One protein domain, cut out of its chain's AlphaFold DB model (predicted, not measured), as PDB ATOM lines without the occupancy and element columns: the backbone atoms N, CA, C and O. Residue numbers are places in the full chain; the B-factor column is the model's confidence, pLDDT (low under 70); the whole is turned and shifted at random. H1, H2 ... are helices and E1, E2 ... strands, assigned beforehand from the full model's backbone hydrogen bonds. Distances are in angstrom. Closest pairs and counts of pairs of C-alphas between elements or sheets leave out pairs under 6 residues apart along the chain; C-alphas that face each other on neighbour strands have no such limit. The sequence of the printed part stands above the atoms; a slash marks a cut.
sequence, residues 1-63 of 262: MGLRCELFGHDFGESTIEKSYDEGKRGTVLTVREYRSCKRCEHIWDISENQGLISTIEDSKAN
ATOM      1  N   MET A   1      17.651 211.943  19.301       54.72
ATOM      2  CA  MET A   1      18.570 212.349  18.206       54.72
ATOM      3  C   MET A   1      19.161 211.108  17.508       54.72
ATOM      4  O   MET A   1      20.369 210.907  17.536       54.72
ATOM      5  N   GLY A   2      18.323 210.289  16.850       60.41
ATOM      6  CA  GLY A   2      18.743 209.052  16.157       60.41
ATOM      7  C   GLY A   2      19.448 209.258  14.807       60.41
ATOM      8  O   GLY A   2      20.184 208.384  14.354       60.41
ATOM      9  N   LEU A   3      19.326 210.455  14.221       65.81
ATOM     10  CA  LEU A   3      19.870 210.837  12.904       65.81
ATOM     11  C   LEU A   3      21.378 210.592  12.736       65.81
ATOM     12  O   LEU A   3      21.865 210.435  11.620       65.81
ATOM     13  N   ARG A   4      22.144 210.562  13.833       67.88
ATOM     14  CA  ARG A   4      23.592 210.325  13.764       67.88
ATOM     15  C   ARG A   4      23.904 208.889  13.359       67.88
ATOM     16  O   ARG A   4      24.791 208.683  12.546       67.88
ATOM     17  N   CYS A   5      23.174 207.904  13.873       74.81
ATOM     18  CA  CYS A   5      23.454 206.505  13.547       74.81
ATOM     19  C   CYS A   5      23.079 206.167  12.100       74.81
ATOM     20  O   CYS A   5      23.826 205.437  11.458       74.81
ATOM     21  N   GLU A   6      22.009 206.762  11.558       70.88
ATOM     22  CA  GLU A   6      21.669 206.640  10.131       70.88
ATOM     23  C   GLU A   6      22.733 207.299   9.243       70.88
ATOM     24  O   GLU A   6      23.158 206.721   8.247       70.88
ATOM     25  N   LEU A   7      23.243 208.469   9.651       80.38
ATOM     26  CA  LEU A   7      24.310 209.169   8.932       80.38
ATOM     27  C   LEU A   7      25.648 208.404   8.948       80.38
ATOM     28  O   LEU A   7      26.402 208.469   7.980       80.38
ATOM     29  N   PHE A   8      25.941 207.675  10.029       76.31
ATOM     30  CA  PHE A   8      27.124 206.812  10.145       76.31
ATOM     31  C   PHE A   8      26.897 205.388   9.598       76.31
ATOM     32  O   PHE A   8      27.821 204.576   9.633       76.31
ATOM     33  N   GLY A   9      25.700 205.083   9.079       80.75
ATOM     34  CA  GLY A   9      25.368 203.781   8.494       80.75
ATOM     35  C   GLY A   9      25.346 202.634   9.507       80.75
ATOM     36  O   GLY A   9      25.696 201.507   9.168       80.75
ATOM     37  N   HIS A  10      25.012 202.910  10.766       87.56
ATOM     38  CA  HIS A  10      24.856 201.869  11.773       87.56
ATOM     39  C   HIS A  10      23.455 201.260  11.713       87.56
ATOM     40  O   HIS A  10      22.460 201.983  11.720       87.56
ATOM     41  N   ASP A  11      23.383 199.931  11.770       83.12
ATOM     42  CA  ASP A  11      22.109 199.229  11.856       83.12
ATOM     43  C   ASP A  11      21.486 199.358  13.252       83.12
ATOM     44  O   ASP A  11      22.118 199.111  14.293       83.12
ATOM     45  N   PHE A  12      20.207 199.715  13.265       87.75
ATOM     46  CA  PHE A  12      19.362 199.624  14.447       87.75
ATOM     47  C   PHE A  12      18.810 198.203  14.595       87.75
ATOM     48  O   PHE A  12      18.564 197.504  13.612       87.75
ATOM     49  N   GLY A  13      18.656 197.756  15.842       85.81
ATOM     50  CA  GLY A  13      17.991 196.500  16.174       85.81
ATOM     51  C   GLY A  13      16.478 196.529  15.950       85.81
ATOM     52  O   GLY A  13      15.924 197.470  15.378       85.81
ATOM     53  N   GLU A  14      15.813 195.473  16.414       88.50
ATOM     54  CA  GLU A  14      14.349 195.401  16.471       88.50
ATOM     55  C   GLU A  14      13.770 196.453  17.432       88.50
ATOM     56  O   GLU A  14      14.464 196.913  18.345       88.50
ATOM     57  N   SER A  15      12.520 196.882  17.209       91.88
ATOM     58  CA  SER A  15      11.866 197.787  18.159       91.88
ATOM     59  C   SER A  15      11.458 197.044  19.422       91.88
ATOM     60  O   SER A  15      10.944 195.929  19.385       91.88
ATOM     61  N   THR A  16      11.717 197.687  20.552       93.31
ATOM     62  CA  THR A  16      11.338 197.239  21.887       93.31
ATOM     63  C   THR A  16      10.263 198.175  22.418       93.31
ATOM     64  O   THR A  16      10.356 199.389  22.235       93.31
ATOM     65  N   ILE A  17       9.241 197.610  23.063       95.38
ATOM     66  CA  ILE A  17       8.151 198.365  23.684       95.38
ATOM     67  C   ILE A  17       8.284 198.239  25.200       95.38
ATOM     68  O   ILE A  17       8.197 197.140  25.745       95.38
ATOM     69  N   GLU A  18       8.443 199.372  25.872       94.12
ATOM     70  CA  GLU A  18       8.484 199.494  27.323       94.12
ATOM     71  C   GLU A  18       7.203 200.162  27.836       94.12
ATOM     72  O   GLU A  18       6.641 201.051  27.192       94.12
ATOM     73  N   LYS A  19       6.713 199.698  28.989       95.56
ATOM     74  CA  LYS A  19       5.530 200.242  29.662       95.56
ATOM     75  C   LYS A  19       5.899 200.595  31.098       95.56
ATOM     76  O   LYS A  19       6.259 199.689  31.850       95.56
ATOM     77  N   SER A  20       5.773 201.863  31.481       93.12
ATOM     78  CA  SER A  20       5.924 202.315  32.871       93.12
ATOM     79  C   SER A  20       4.604 202.858  33.415       93.12
ATOM     80  O   SER A  20       3.782 203.387  32.665       93.12
ATOM     81  N   TYR A  21       4.391 202.693  34.720       94.38
ATOM     82  CA  TYR A  21       3.219 203.195  35.433       94.38
ATOM     83  C   TYR A  21       3.693 204.163  36.508       94.38
ATOM     84  O   TYR A  21       4.462 203.778  37.388       94.38
ATOM     85  N   ASP A  22       3.210 205.395  36.442       92.38
ATOM     86  CA  ASP A  22       3.600 206.475  37.338       92.38
ATOM     87  C   ASP A  22       2.362 207.019  38.057       92.38
ATOM     88  O   ASP A  22       1.431 207.548  37.445       92.38
ATOM     89  N   GLU A  23       2.328 206.882  39.381       93.25
ATOM     90  CA  GLU A  23       1.248 207.411  40.215       93.25
ATOM     91  C   GLU A  23       1.455 208.912  40.449       93.25
ATOM     92  O   GLU A  23       2.307 209.349  41.224       93.25
ATOM     93  N   GLY A  24       0.676 209.731  39.743       86.06
ATOM     94  CA  GLY A  24       0.730 211.182  39.832       86.06
ATOM     95  C   GLY A  24      -0.396 211.781  40.675       86.06
ATOM     96  O   GLY A  24      -1.377 211.142  41.041       86.06
ATOM     97  N   LYS A  25      -0.323 213.101  40.885       85.19
ATOM     98  CA  LYS A  25      -1.369 213.889  41.571       85.19
ATOM     99  C   LYS A  25      -2.726 213.921  40.854       85.19
ATOM    100  O   LYS A  25      -3.667 214.491  41.388       85.19
ATOM    101  N   ARG A  26      -2.816 213.402  39.630       84.88
ATOM    102  CA  ARG A  26      -4.061 213.314  38.849       84.88
ATOM    103  C   ARG A  26      -4.531 211.868  38.662       84.88
ATOM    104  O   ARG A  26      -5.557 211.661  38.029       84.88
ATOM    105  N   GLY A  27      -3.811 210.903  39.236       88.69
ATOM    106  CA  GLY A  27      -4.025 209.471  39.059       88.69
ATOM    107  C   GLY A  27      -2.841 208.799  38.364       88.69
ATOM    108  O   GLY A  27      -1.764 209.392  38.258       88.69
ATOM    109  N   THR A  28      -3.019 207.561  37.913       93.38
ATOM    110  CA  THR A  28      -1.942 206.745  37.336       93.38
ATOM    111  C   THR A  28      -1.758 207.058  35.849       93.38
ATOM    112  O   THR A  28      -2.695 206.936  35.056       93.38
ATOM    113  N   VAL A  29      -0.542 207.450  35.465       95.19
ATOM    114  CA  VAL A  29      -0.106 207.658  34.079       95.19
ATOM    115  C   VAL A  29       0.586 206.385  33.591       95.19
ATOM    116  O   VAL A  29       1.513 205.900  34.229       95.19
ATOM    117  N   LEU A  30       0.143 205.843  32.462       94.44
ATOM    118  CA  LEU A  30       0.830 204.801  31.707       94.44
ATOM    119  C   LEU A  30       1.657 205.460  30.603       94.44
ATOM    120  O   LEU A  30       1.094 206.094  29.709       94.44
ATOM    121  N   THR A  31       2.968 205.254  30.633       95.88
ATOM    122  CA  THR A  31       3.879 205.658  29.560       95.88
ATOM    123  C   THR A  31       4.241 204.428  28.740       95.88
ATOM    124  O   THR A  31       4.830 203.479  29.254       95.88
ATOM    125  N   VAL A  32       3.867 204.427  27.463       96.56
ATOM    126  CA  VAL A  32       4.245 203.402  26.486       96.56
ATOM    127  C   VAL A  32       5.316 203.988  25.577       96.56
ATOM    128  O   VAL A  32       5.032 204.883  24.780       96.56
ATOM    129  N   ARG A  33       6.538 203.477  25.696       95.94
ATOM    130  CA  ARG A  33       7.711 203.937  24.954       95.94
ATOM    131  C   ARG A  33       8.168 202.848  23.991       95.94
ATOM    132  O   ARG A  33       8.552 201.764  24.417       95.94
ATOM    133  N   GLU A  34       8.135 203.128  22.694       95.19
ATOM    134  CA  GLU A  34       8.735 202.280  21.667       95.19
ATOM    135  C   GLU A  34      10.077 202.868  21.233       95.19
ATOM    136  O   GLU A  34      10.150 204.003  20.750       95.19
ATOM    137  N   TYR A  35      11.139 202.078  21.353       93.88
ATOM    138  CA  TYR A  35      12.486 202.499  20.990       93.88
ATOM    139  C   TYR A  35      13.256 201.410  20.244       93.88
ATOM    140  O   TYR A  35      12.954 200.219  20.327       93.88
ATOM    141  N   ARG A  36      14.292 201.820  19.511       92.12
ATOM    142  CA  ARG A  36      15.292 200.923  18.913       92.12
ATOM    143  C   ARG A  36      16.669 201.242  19.468       92.12
ATOM    144  O   ARG A  36      17.026 202.409  19.603       92.12
ATOM    145  N   SER A  37      17.467 200.216  19.740       91.56
ATOM    146  CA  SER A  37      18.872 200.380  20.114       91.56
ATOM    147  C   SER A  37      19.782 200.187  18.900       91.56
ATOM    148  O   SER A  37      19.582 199.304  18.061       91.56
ATOM    149  N   CYS A  38      20.794 201.040  18.767       90.12
ATOM    150  CA  CYS A  38      21.833 200.854  17.763       90.12
ATOM    151  C   CYS A  38      22.748 199.690  18.172       90.12
ATOM    152  O   CYS A  38      23.363 199.742  19.237       90.12
ATOM    153  N   LYS A  39      22.938 198.689  17.302       87.69
ATOM    154  CA  LYS A  39      23.782 197.512  17.606       87.69
ATOM    155  C   LYS A  39      25.263 197.841  17.807       87.69
ATOM    156  O   LYS A  39      26.015 197.021  18.321       87.69
ATOM    157  N   ARG A  40      25.699 199.015  17.346       86.75
ATOM    158  CA  ARG A  40      27.112 199.408  17.334       86.75
ATOM    159  C   ARG A  40      27.510 200.356  18.456       86.75
ATOM    160  O   ARG A  40      28.648 200.301  18.904       86.75
ATOM    161  N   CYS A  41      26.622 201.259  18.859       87.69
ATOM    162  CA  CYS A  41      26.931 202.279  19.866       87.69
ATOM    163  C   CYS A  41      25.931 202.318  21.020       87.69
ATOM    164  O   CYS A  41      25.988 203.242  21.825       87.69
ATOM    165  N   GLU A  42      24.997 201.363  21.058       86.12
ATOM    166  CA  GLU A  42      23.967 201.212  22.097       86.12
ATOM    167  C   GLU A  42      23.080 202.450  22.295       86.12
ATOM    168  O   GLU A  42      22.306 202.537  23.244       86.12
ATOM    169  N   HIS A  43      23.130 203.407  21.366       87.88
ATOM    170  CA  HIS A  43      22.281 204.581  21.428       87.88
ATOM    171  C   HIS A  43      20.819 204.185  21.225       87.88
ATOM    172  O   HIS A  43      20.479 203.521  20.240       87.88
ATOM    173  N   ILE A  44      19.971 204.621  22.153       89.50
ATOM    174  CA  ILE A  44      18.528 204.420  22.101       89.50
ATOM    175  C   ILE A  44      17.913 205.534  21.258       89.50
ATOM    176  O   ILE A  44      18.140 206.721  21.500       89.50
ATOM    177  N   TRP A  45      17.132 205.143  20.259       87.62
ATOM    178  CA  TRP A  45      16.299 206.041  19.482       87.62
ATOM    179  C   TRP A  45      14.828 205.761  19.772       87.62
ATOM    180  O   TRP A  45      14.312 204.698  19.433       87.62
ATOM    181  N   ASP A  46      14.172 206.749  20.372       92.19
ATOM    182  CA  ASP A  46      12.728 206.759  20.580       92.19
ATOM    183  C   ASP A  46      11.973 206.973  19.276       92.19
ATOM    184  O   ASP A  46      12.168 207.978  18.583       92.19
ATOM    185  N   ILE A  47      11.121 206.002  18.959       91.19
ATOM    186  CA  ILE A  47      10.217 206.027  17.809       91.19
ATOM    187  C   ILE A  47       8.914 206.693  18.225       91.19
ATOM    188  O   ILE A  47       8.437 207.601  17.545       91.19
ATOM    189  N   SER A  48       8.341 206.236  19.339       93.06
ATOM    190  CA  SER A  48       7.108 206.784  19.879       93.06
ATOM    191  C   SER A  48       7.115 206.735  21.402       93.06
ATOM    192  O   SER A  48       7.609 205.790  22.012       93.06
ATOM    193  N   GLU A  49       6.560 207.770  22.017       95.19
ATOM    194  CA  GLU A  49       6.262 207.802  23.442       95.19
ATOM    195  C   GLU A  49       4.831 208.304  23.585       95.19
ATOM    196  O   GLU A  49       4.522 209.442  23.232       95.19
ATOM    197  N   ASN A  50       3.950 207.429  24.057       93.12
ATOM    198  CA  ASN A  50       2.553 207.752  24.295       93.12
ATOM    199  C   ASN A  50       2.289 207.682  25.792       93.12
ATOM    200  O   ASN A  50       2.510 206.645  26.417       93.12
ATOM    201  N   GLN A  51       1.782 208.773  26.354       94.81
ATOM    202  CA  GLN A  51       1.376 208.840  27.751       94.81
ATOM    203  C   GLN A  51      -0.148 208.894  27.828       94.81
ATOM    204  O   GLN A  51      -0.788 209.670  27.117       94.81
ATOM    205  N   GLY A  52      -0.735 208.068  28.688       90.69
ATOM    206  CA  GLY A  52      -2.176 208.028  28.917       90.69
ATOM    207  C   GLY A  52      -2.493 207.958  30.403       90.69
ATOM    208  O   GLY A  52      -1.825 207.252  31.147       90.69
ATOM    209  N   LEU A  53      -3.521 208.676  30.849       92.62
ATOM    210  CA  LEU A  53      -4.071 208.500  32.194       92.62
ATOM    211  C   LEU A  53      -4.960 207.251  32.189       92.62
ATOM    212  O   LEU A  53      -5.929 207.209  31.435       92.62
ATOM    213  N   ILE A  54      -4.622 206.241  32.993       92.88
ATOM    214  CA  ILE A  54      -5.387 204.980  33.058       92.88
ATOM    215  C   ILE A  54      -6.408 204.952  34.197       92.88
ATOM    216  O   ILE A  54      -7.407 204.249  34.088       92.88
ATOM    217  N   SER A  55      -6.179 205.740  35.249       86.75
ATOM    218  CA  SER A  55      -7.095 205.908  36.380       86.75
ATOM    219  C   SER A  55      -6.945 207.318  36.929       86.75
ATOM    220  O   SER A  55      -5.818 207.813  37.002       86.75
ATOM    221  N   THR A  56      -8.038 207.955  37.347       88.62
ATOM    222  CA  THR A  56      -7.969 209.185  38.147       88.62
ATOM    223  C   THR A  56      -7.954 208.861  39.641       88.62
ATOM    224  O   THR A  56      -8.300 207.755  40.046       88.62
ATOM    225  N   ILE A  57      -7.573 209.819  40.491       82.62
ATOM    226  CA  ILE A  57      -7.605 209.631  41.957       82.62
ATOM    227  C   ILE A  57      -9.018 209.301  42.451       82.62
ATOM    228  O   ILE A  57      -9.171 208.546  43.411       82.62
ATOM    229  N   GLU A  58     -10.044 209.860  41.810       79.25
ATOM    230  CA  GLU A  58     -11.440 209.593  42.158       79.25
ATOM    231  C   GLU A  58     -11.801 208.133  41.855       79.25
ATOM    232  O   GLU A  58     -12.362 207.458  42.719       79.25
ATOM    233  N   ASP A  59     -11.369 207.610  40.702       74.50
ATOM    234  CA  ASP A  59     -11.545 206.199  40.334       74.50
ATOM    235  C   ASP A  59     -10.750 205.261  41.258       74.50
ATOM    236  O   ASP A  59     -11.259 204.228  41.701       74.50
ATOM    237  N   SER A  60      -9.506 205.626  41.592       67.50
ATOM    238  CA  SER A  60      -8.660 204.863  42.520       67.50
ATOM    239  C   SER A  60      -9.265 204.801  43.923       67.50
ATOM    240  O   SER A  60      -9.197 203.762  44.575       67.50
ATOM    241  N   LYS A  61      -9.882 205.894  44.390       67.56
ATOM    242  CA  LYS A  61     -10.539 205.944  45.699       67.56
ATOM    243  C   LYS A  61     -11.841 205.142  45.708       67.56
ATOM    244  O   LYS A  61     -12.052 204.380  46.644       67.56
ATOM    245  N   ALA A  62     -12.648 205.244  44.651       61.78
ATOM    246  CA  ALA A  62     -13.883 204.473  44.516       61.78
ATOM    247  C   ALA A  62     -13.629 202.953  44.478       61.78
ATOM    248  O   ALA A  62     -14.379 202.192  45.080       61.78
ATOM    249  N   ASN A  63     -12.543 202.503  43.837       58.53
ATOM    250  CA  ASN A  63     -12.166 201.083  43.805       58.53
ATOM    251  C   ASN A  63     -11.562 200.606  45.146       58.53
ATOM    252  O   ASN A  63     -11.770 199.471  45.567       58.53
TER     253      ASN A  63
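This is residues 1 to 63 of the 262 residues of an uncharacterized protein of Haloarcula sp. CBA1130 (UniProt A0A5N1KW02). The domain is a long, narrow ribbon of three antiparallel strands, twisted along its length, with a short helix near each end: H1 by the end where E1 begins, H2 by the end where E3 stops. The strands run back and forth as a meander, E1, E2 and E3, each the antiparallel neighbour of the one before, and both helices only graze the sheet they make. The printed part has 63 residues, with two named helices and three named strands in the chain order H1, E1, E2, E3, H2; the sheet's order is E1, E2, E3, all antiparallel, and the class of the domain is mixed, helices and strands. The whole is extended, a rod with a radius of gyration of the C-alphas of 16.5 A and spans of 53 by 17 by 13 A.

The inner strand E2, residues 27 to 38, is 34.6 A from first to last C-alpha. E1, residues 12 to 24, is 33.5 A long and starts at C-alpha 12, (19.362, 199.624, 14.447). E3, residues 44 to 55, is 29.4 A long. E1 bends by 57 degrees at residue 15, and E3 bends by 69 degrees at residue 47. H1, residues 3 to 7, is 6.2 A long and begins at C-alpha 3, (19.870, 210.837, 12.904). H2, residues 57 to 63, is 9.9 A long and ends at C-alpha 63, (-12.166, 201.083, 43.805).

E1 and E3 are the edge strands. E1 and E2 form a hairpin, antiparallel with 163 degrees between their directions; the C-alphas of Ile 17 and Glu 34 face each other at 4.4 A, and N 18 and O 33 are within hydrogen-bond range at 2.8 A, as are N 29 and O 22 at 2.8 A. E2 and E3 form a second hairpin, antiparallel at 166 degrees, with N 32 and O 50 at 2.8 A and N 45 and O 36 at 2.8 A. H1 only grazes the sheet, with its residues 3 to 6; its closest C-alphas to E2 are those of Cys 5 and Cys 38, 7.2 A apart. H2 only grazes the sheet, with its residues 57 to 61; its closest C-alphas to E2 are those of Ile 57 and Gly 27, 4.6 A apart. H1 and H2 are apart. In both helices every O i to N i+4 pair is within hydrogen-bond range.

The two C-alphas farthest apart are those of Phe 8 and Ala 62, 53.6 A. The printed part has no cut, and it begins at the chain's first residue. The four links between named elements are tight. The mean pLDDT of the printed part is 85.8; residues 1 to 4 and 60 to 63 are under 70.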